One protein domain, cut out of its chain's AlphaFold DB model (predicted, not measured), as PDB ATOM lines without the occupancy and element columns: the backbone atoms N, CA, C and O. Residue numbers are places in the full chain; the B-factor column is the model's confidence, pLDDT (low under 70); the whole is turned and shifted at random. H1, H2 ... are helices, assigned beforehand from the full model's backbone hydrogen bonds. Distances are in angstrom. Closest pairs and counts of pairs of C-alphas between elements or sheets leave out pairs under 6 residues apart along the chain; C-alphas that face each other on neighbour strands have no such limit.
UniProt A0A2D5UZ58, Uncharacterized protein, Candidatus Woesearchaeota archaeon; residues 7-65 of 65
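This is residues 7 to 65 of the 65 residues of an uncharacterized protein of Candidatus Woesearchaeota archaeon (UniProt A0A2D5UZ58). Look for a loose, open arrangement of three short helices: H1 and H2 near each other at one end, running nearly the same way, and H3 alone at the other end. Between these ends passes an extended stretch, residues 22 to 28. The printed part has 59 residues, with H1, H2 and H3 in that order and no named strand: all helix. It is only just loose, close to compact, with a radius of gyration of the C-alphas of 12.7 A and spans of 34 by 27 by 20 A.

Find C-alpha 7 at (8.471, -32.126, -32.788); from there H1 runs 15.5 A to residue 17. H2 holds residues 33 to 40, 10.7 A. H3, residues 54 to 64, runs 15.7 A to C-alpha 64 at (-2.788, -41.346, -7.401).

H1 and H2 are close but not clearly touching; their closest C-alphas, of Gln 9 and Leu 34, are 7.2 A apart. They run the same way at a shallow tilt of 13 degrees. H3 is apart from both. In H1, H2 and H3 every O i to N i+4 pair is within hydrogen-bond range.

The C-alphas farthest apart, of Glu 7 and Gln 52, are 35.9 A apart. Both links are long, 15 and 13 residues. Residues 50 to 56, of which 54 to 56 belong to H3, stand free. The printed part has no cut, and no printed residue is under pLDDT 70.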
ATOM      1  N   GLU A   7       8.084 -30.820 -33.335       88.31
ATOM      2  CA  GLU A   7       8.471 -32.126 -32.788       88.31
ATOM      3  C   GLU A   7       8.007 -32.278 -31.337       88.31
ATOM      4  O   GLU A   7       7.437 -33.301 -30.959       88.31
ATOM      5  N   PHE A   8       8.191 -31.231 -30.527       88.31
ATOM      6  CA  PHE A   8       7.733 -31.230 -29.143       88.31
ATOM      7  C   PHE A   8       6.205 -31.283 -29.051       88.31
ATOM      8  O   PHE A   8       5.663 -32.033 -28.239       88.31
ATOM      9  N   GLN A   9       5.497 -30.511 -29.880       87.50
ATOM     10  CA  GLN A   9       4.032 -30.516 -29.887       87.50
ATOM     11  C   GLN A   9       3.465 -31.880 -30.299       87.50
ATOM     12  O   GLN A   9       2.524 -32.351 -29.659       87.50
ATOM     13  N   HIS A  10       4.048 -32.525 -31.314       89.12
ATOM     14  CA  HIS A  10       3.658 -33.872 -31.726       89.12
ATOM     15  C   HIS A  10       3.920 -34.895 -30.625       89.12
ATOM     16  O   HIS A  10       3.004 -35.615 -30.246       89.12
ATOM     17  N   LEU A  11       5.115 -34.888 -30.030       88.62
ATOM     18  CA  LEU A  11       5.450 -35.826 -28.961       88.62
ATOM     19  C   LEU A  11       4.516 -35.683 -27.754       88.62
ATOM     20  O   LEU A  11       4.058 -36.685 -27.210       88.62
ATOM     21  N   VAL A  12       4.198 -34.451 -27.343       88.25
ATOM     22  CA  VAL A  12       3.246 -34.210 -26.248       88.25
ATOM     23  C   VAL A  12       1.852 -34.715 -26.610       88.25
ATOM     24  O   VAL A  12       1.182 -35.284 -25.754       88.25
ATOM     25  N   LYS A  13       1.413 -34.533 -27.857       87.00
ATOM     26  CA  LYS A  13       0.114 -35.028 -28.317       87.00
ATOM     27  C   LYS A  13       0.056 -36.557 -28.316       87.00
ATOM     28  O   LYS A  13      -0.885 -37.112 -27.764       87.00
ATOM     29  N   ASP A  14       1.079 -37.221 -28.841       90.50
ATOM     30  CA  ASP A  14       1.152 -38.686 -28.858       90.50
ATOM     31  C   ASP A  14       1.146 -39.259 -27.432       90.50
ATOM     32  O   ASP A  14       0.494 -40.263 -27.159       90.50
ATOM     33  N   TRP A  15       1.819 -38.581 -26.497       89.25
ATOM     34  CA  TRP A  15       1.789 -38.938 -25.078       89.25
ATOM     35  C   TRP A  15       0.448 -38.662 -24.399       89.25
ATOM     36  O   TRP A  15       0.105 -39.376 -23.468       89.25
ATOM     37  N   LEU A  16      -0.293 -37.638 -24.825       87.69
ATOM     38  CA  LEU A  16      -1.632 -37.341 -24.310       87.69
ATOM     39  C   LEU A  16      -2.679 -38.350 -24.792       87.69
ATOM     40  O   LEU A  16      -3.655 -38.588 -24.089       87.69
ATOM     41  N   ASP A  17      -2.505 -38.898 -25.993       89.31
ATOM     42  CA  ASP A  17      -3.466 -39.817 -26.611       89.31
ATOM     43  C   ASP A  17      -3.161 -41.299 -26.307       89.31
ATOM     44  O   ASP A  17      -3.980 -42.180 -26.582       89.31
ATOM     45  N   ALA A  18      -2.000 -41.594 -25.719       89.44
ATOM     46  CA  ALA A  18      -1.631 -42.936 -25.288       89.44
ATOM     47  C   ALA A  18      -2.346 -43.337 -23.971       89.44
ATOM     48  O   ALA A  18      -2.728 -42.489 -23.167       89.44
ATOM     49  N   PRO A  19      -2.542 -44.645 -23.702       88.88
ATOM     50  CA  PRO A  19      -3.179 -45.140 -22.476       88.88
ATOM     51  C   PRO A  19      -2.196 -45.159 -21.291       88.88
ATOM     52  O   PRO A  19      -2.077 -46.149 -20.568       88.88
ATOM     53  N   ASN A  20      -1.428 -44.088 -21.126       85.94
ATOM     54  CA  ASN A  20      -0.399 -43.924 -20.109       85.94
ATOM     55  C   ASN A  20      -0.786 -42.815 -19.124       85.94
ATOM     56  O   ASN A  20      -1.470 -41.849 -19.443       85.94
ATOM     57  N   THR A  21      -0.309 -42.951 -17.891       85.88
ATOM     58  CA  THR A  21      -0.419 -41.896 -16.884       85.88
ATOM     59  C   THR A  21       0.876 -41.102 -16.876       85.88
ATOM     60  O   THR A  21       1.961 -41.676 -16.768       85.88
ATOM     61  N   PHE A  22       0.777 -39.780 -16.972       87.31
ATOM     62  CA  PHE A  22       1.930 -38.897 -16.850       87.31
ATOM     63  C   PHE A  22       1.605 -37.699 -15.959       87.31
ATOM     64  O   PHE A  22       0.448 -37.361 -15.712       87.31
ATOM     65  N   LEU A  23       2.663 -37.049 -15.476       89.62
ATOM     66  CA  LEU A  23       2.582 -35.827 -14.690       89.62
ATOM     67  C   LEU A  23       3.398 -34.741 -15.386       89.62
ATOM     68  O   LEU A  23       4.530 -34.976 -15.803       89.62
ATOM     69  N   GLY A  24       2.832 -33.542 -15.491       89.06
ATOM     70  CA  GLY A  24       3.494 -32.411 -16.127       89.06
ATOM     71  C   GLY A  24       3.106 -31.083 -15.498       89.06
ATOM     72  O   GLY A  24       2.078 -30.955 -14.833       89.06
ATOM     73  N   THR A  25       3.939 -30.072 -15.727       90.88
ATOM     74  CA  THR A  25       3.673 -28.693 -15.316       90.88
ATOM     75  C   THR A  25       3.398 -27.834 -16.540       90.88
ATOM     76  O   THR A  25       4.208 -27.795 -17.465       90.88
ATOM     77  N   ILE A  26       2.290 -27.099 -16.523       90.62
ATOM     78  CA  ILE A  26       1.946 -26.112 -17.549       90.62
ATOM     79  C   ILE A  26       1.943 -24.711 -16.943       90.62
ATOM     80  O   ILE A  26       1.652 -24.528 -15.761       90.62
ATOM     81  N   SER A  27       2.253 -23.705 -17.759       89.50
ATOM     82  CA  SER A  27       2.211 -22.318 -17.299       89.50
ATOM     83  C   SER A  27       0.777 -21.890 -16.971       89.50
ATOM     84  O   SER A  27      -0.174 -22.189 -17.704       89.50
ATOM     85  N   ALA A  28       0.625 -21.168 -15.861       87.62
ATOM     86  CA  ALA A  28      -0.632 -20.532 -15.480       87.62
ATOM     87  C   ALA A  28      -0.853 -19.188 -16.190       87.62
ATOM     88  O   ALA A  28      -1.995 -18.789 -16.385       87.62
ATOM     89  N   VAL A  29       0.230 -18.503 -16.570       87.62
ATOM     90  CA  VAL A  29       0.203 -17.117 -17.071       87.62
ATOM     91  C   VAL A  29       0.434 -17.009 -18.575       87.62
ATOM     92  O   VAL A  29       0.095 -15.997 -19.177       87.62
ATOM     93  N   PHE A  30       1.032 -18.030 -19.188       86.00
ATOM     94  CA  PHE A  30       1.347 -18.019 -20.611       86.00
ATOM     95  C   PHE A  30       0.249 -18.710 -21.415       86.00
ATOM     96  O   PHE A  30      -0.071 -19.877 -21.176       86.00
ATOM     97  N   THR A  31      -0.281 -17.996 -22.404       84.50
ATOM     98  CA  THR A  31      -1.285 -18.520 -23.327       84.50
ATOM     99  C   THR A  31      -0.594 -19.164 -24.523       84.50
ATOM    100  O   THR A  31       0.168 -18.515 -25.234       84.50
ATOM    101  N   HIS A  32      -0.873 -20.445 -24.765       88.50
ATOM    102  CA  HIS A  32      -0.381 -21.182 -25.928       88.50
ATOM    103  C   HIS A  32      -1.454 -22.163 -26.407       88.50
ATOM    104  O   HIS A  32      -2.068 -22.798 -25.546       88.50
ATOM    105  N   PRO A  33      -1.648 -22.371 -27.725       89.62
ATOM    106  CA  PRO A  33      -2.653 -23.305 -28.240       89.62
ATOM    107  C   PRO A  33      -2.567 -24.704 -27.617       89.62
ATOM    108  O   PRO A  33      -3.583 -25.236 -27.185       89.62
ATOM    109  N   LEU A  34      -1.355 -25.254 -27.463       88.62
ATOM    110  CA  LEU A  34      -1.136 -26.544 -26.790       88.62
ATOM    111  C   LEU A  34      -1.616 -26.544 -25.325       88.62
ATOM    112  O   LEU A  34      -2.253 -27.492 -24.884       88.62
ATOM    113  N   ILE A  35      -1.338 -25.476 -24.570       89.75
ATOM    114  CA  ILE A  35      -1.753 -25.363 -23.162       89.75
ATOM    115  C   ILE A  35      -3.276 -25.254 -23.075       89.75
ATOM    116  O   ILE A  35      -3.890 -25.898 -22.226       89.75
ATOM    117  N   THR A  36      -3.889 -24.460 -23.956       90.38
ATOM    118  CA  THR A  36      -5.349 -24.345 -24.052       90.38
ATOM    119  C   THR A  36      -5.975 -25.692 -24.395       90.38
ATOM    120  O   THR A  36      -6.929 -26.090 -23.737       90.38
ATOM    121  N   HIS A  37      -5.403 -26.425 -25.354       90.38
ATOM    122  CA  HIS A  37      -5.863 -27.760 -25.718       90.38
ATOM    123  C   HIS A  37      -5.824 -28.713 -24.519       90.38
ATOM    124  O   HIS A  37      -6.860 -29.278 -24.176       90.38
ATOM    125  N   ILE A  38      -4.683 -28.812 -23.820       90.06
ATOM    126  CA  ILE A  38      -4.538 -29.644 -22.613       90.06
ATOM    127  C   ILE A  38      -5.603 -29.283 -21.569       90.06
ATOM    128  O   ILE A  38      -6.261 -30.169 -21.041       90.06
ATOM    129  N   ARG A  39      -5.844 -27.987 -21.325       90.12
ATOM    130  CA  ARG A  39      -6.853 -27.504 -20.360       90.12
ATOM    131  C   ARG A  39      -8.289 -27.898 -20.688       90.12
ATOM    132  O   ARG A  39      -9.114 -27.931 -19.782       90.12
ATOM    133  N   THR A  40      -8.597 -28.144 -21.957       90.56
ATOM    134  CA  THR A  40      -9.951 -28.503 -22.404       90.56
ATOM    135  C   THR A  40     -10.220 -30.004 -22.410       90.56
ATOM    136  O   THR A  40     -11.358 -30.406 -22.647       90.56
ATOM    137  N   ARG A  41      -9.208 -30.845 -22.168       90.56
ATOM    138  CA  ARG A  41      -9.391 -32.295 -22.219       90.56
ATOM    139  C   ARG A  41     -10.055 -32.826 -20.947       90.56
ATOM    140  O   ARG A  41      -9.630 -32.507 -19.840       90.56
ATOM    141  N   ALA A  42     -11.062 -33.683 -21.118       89.94
ATOM    142  CA  ALA A  42     -11.835 -34.268 -20.017       89.94
ATOM    143  C   ALA A  42     -11.078 -35.354 -19.230       89.94
ATOM    144  O   ALA A  42     -11.457 -35.673 -18.107       89.94
ATOM    145  N   ASP A  43     -10.021 -35.916 -19.815       90.31
ATOM    146  CA  ASP A  43      -9.171 -36.959 -19.233       90.31
ATOM    147  C   ASP A  43      -7.987 -36.398 -18.427       90.31
ATOM    148  O   ASP A  43      -7.213 -37.159 -17.850       90.31
ATOM    149  N   THR A  44      -7.846 -35.071 -18.349       90.12
ATOM    150  CA  THR A  44      -6.763 -34.424 -17.601       90.12
ATOM    151  C   THR A  44      -7.257 -33.841 -16.285       90.12
ATOM    152  O   THR A  44      -8.339 -33.259 -16.201       90.12
ATOM    153  N   GLN A  45      -6.427 -33.941 -15.245       91.38
ATOM    154  CA  GLN A  45      -6.674 -33.282 -13.969       91.38
ATOM    155  C   GLN A  45      -5.650 -32.171 -13.743       91.38
ATOM    156  O   GLN A  45      -4.442 -32.406 -13.726       91.38
ATOM    157  N   ILE A  46      -6.140 -30.944 -13.563       91.94
ATOM    158  CA  ILE A  46      -5.297 -29.756 -13.427       91.94
ATOM    159  C   ILE A  46      -5.345 -29.251 -11.994       91.94
ATOM    160  O   ILE A  46      -6.404 -28.910 -11.469       91.94
ATOM    161  N   TYR A  47      -4.166 -29.142 -11.390       91.88
ATOM    162  CA  TYR A  47      -3.986 -28.601 -10.053       91.88
ATOM    163  C   TYR A  47      -3.301 -27.236 -10.129       91.88
ATOM    164  O   TYR A  47      -2.149 -27.122 -10.549       91.88
ATOM    165  N   SER A  48      -4.002 -26.187  -9.700       92.62
ATOM    166  CA  SER A  48      -3.417 -24.851  -9.564       92.62
ATOM    167  C   SER A  48      -2.569 -24.782  -8.297       92.62
ATOM    168  O   SER A  48      -3.104 -24.732  -7.189       92.62
ATOM    169  N   LEU A  49      -1.247 -24.770  -8.460       91.69
ATOM    170  CA  LEU A  49      -0.304 -24.694  -7.346       91.69
ATOM    171  C   LEU A  49      -0.193 -23.266  -6.801       91.69
ATOM    172  O   LEU A  49       0.091 -22.319  -7.533       91.69
ATOM    173  N   THR A  50      -0.360 -23.135  -5.491       92.81
ATOM    174  CA  THR A  50      -0.113 -21.923  -4.708       92.81
ATOM    175  C   THR A  50       0.813 -22.251  -3.534       92.81
ATOM    176  O   THR A  50       0.914 -23.414  -3.123       92.81
ATOM    177  N   PRO A  51       1.488 -21.255  -2.932       93.94
ATOM    178  CA  PRO A  51       2.309 -21.490  -1.743       93.94
ATOM    179  C   PRO A  51       1.547 -22.181  -0.602       93.94
ATOM    180  O   PRO A  51       2.130 -22.979   0.129       93.94
ATOM    181  N   GLN A  52       0.246 -21.908  -0.475       95.62
ATOM    182  CA  GLN A  52      -0.611 -22.413   0.595       95.62
ATOM    183  C   GLN A  52      -1.066 -23.859   0.369       95.62
ATOM    184  O   GLN A  52      -1.279 -24.581   1.338       95.62
ATOM    185  N   ASN A  53      -1.214 -24.298  -0.885       93.62
ATOM    186  CA  ASN A  53      -1.774 -25.617  -1.205       93.62
ATOM    187  C   ASN A  53      -0.740 -26.635  -1.719       93.62
ATOM    188  O   ASN A  53      -1.115 -27.770  -2.025       93.62
ATOM    189  N   ARG A  54       0.543 -26.258  -1.814       93.06
ATOM    190  CA  ARG A  54       1.601 -27.111  -2.383       93.06
ATOM    191  C   ARG A  54       1.730 -28.467  -1.684       93.06
ATOM    192  O   ARG A  54       1.842 -29.487  -2.351       93.06
ATOM    193  N   GLU A  55       1.670 -28.477  -0.352       95.00
ATOM    194  CA  GLU A  55       1.846 -29.689   0.460       95.00
ATOM    195  C   GLU A  55       0.648 -30.627   0.300       95.00
ATOM    196  O   GLU A  55       0.805 -31.828   0.093       95.00
ATOM    197  N   THR A  56      -0.563 -30.069   0.323       94.50
ATOM    198  CA  THR A  56      -1.795 -30.828   0.100       94.50
ATOM    199  C   THR A  56      -1.824 -31.415  -1.306       94.50
ATOM    200  O   THR A  56      -2.064 -32.607  -1.464       94.50
ATOM    201  N   THR A  57      -1.502 -30.608  -2.322       93.06
ATOM    202  CA  THR A  57      -1.452 -31.061  -3.720       93.06
ATOM    203  C   THR A  57      -0.417 -32.166  -3.909       93.06
ATOM    204  O   THR A  57      -0.708 -33.165  -4.560       93.06
ATOM    205  N   TYR A  58       0.763 -32.041  -3.294       92.69
ATOM    206  CA  TYR A  58       1.789 -33.082  -3.332       92.69
ATOM    207  C   TYR A  58       1.278 -34.416  -2.768       92.69
ATOM    208  O   TYR A  58       1.455 -35.458  -3.397       92.69
ATOM    209  N   ARG A  59       0.600 -34.391  -1.614       94.19
ATOM    210  CA  ARG A  59       0.019 -35.600  -1.006       94.19
ATOM    211  C   ARG A  59      -1.057 -36.227  -1.887       94.19
ATOM    212  O   ARG A  59      -1.060 -37.446  -2.035       94.19
ATOM    213  N   THR A  60      -1.919 -35.415  -2.498       91.88
ATOM    214  CA  THR A  60      -2.936 -35.892  -3.445       91.88
ATOM    215  C   THR A  60      -2.291 -36.576  -4.646       91.88
ATOM    216  O   THR A  60      -2.624 -37.721  -4.938       91.88
ATOM    217  N   LEU A  61      -1.318 -35.930  -5.295       90.81
ATOM    218  CA  LEU A  61      -0.632 -36.497  -6.460       90.81
ATOM    219  C   LEU A  61       0.083 -37.811  -6.119       90.81
ATOM    220  O   LEU A  61      -0.013 -38.772  -6.873       90.81
ATOM    221  N   ARG A  62       0.731 -37.882  -4.950       90.31
ATOM    222  CA  ARG A  62       1.405 -39.096  -4.470       90.31
ATOM    223  C   ARG A  62       0.450 -40.258  -4.174       90.31
ATOM    224  O   ARG A  62       0.895 -41.393  -4.125       90.31
ATOM    225  N   SER A  63      -0.828 -39.992  -3.917       88.50
ATOM    226  CA  SER A  63      -1.817 -41.052  -3.677       88.50
ATOM    227  C   SER A  63      -2.395 -41.659  -4.959       88.50
ATOM    228  O   SER A  63      -3.006 -42.721  -4.899       88.50
ATOM    229  N   ILE A  64      -2.230 -40.970  -6.094       83.94
ATOM    230  CA  ILE A  64      -2.788 -41.346  -7.401       83.94
ATOM    231  C   ILE A  64      -1.749 -42.091  -8.256       83.94
ATOM    232  O   ILE A  64      -2.126 -42.926  -9.074       83.94
ATOM    233  N   LEU A  65      -0.465 -41.765  -8.069       74.38
ATOM    234  CA  LEU A  65       0.694 -42.357  -8.748       74.38
ATOM    235  C   LEU A  65       1.297 -43.500  -7.926       74.38
ATOM    236  O   LEU A  65       1.670 -44.518  -8.544       74.38
TER     237      LEU A  65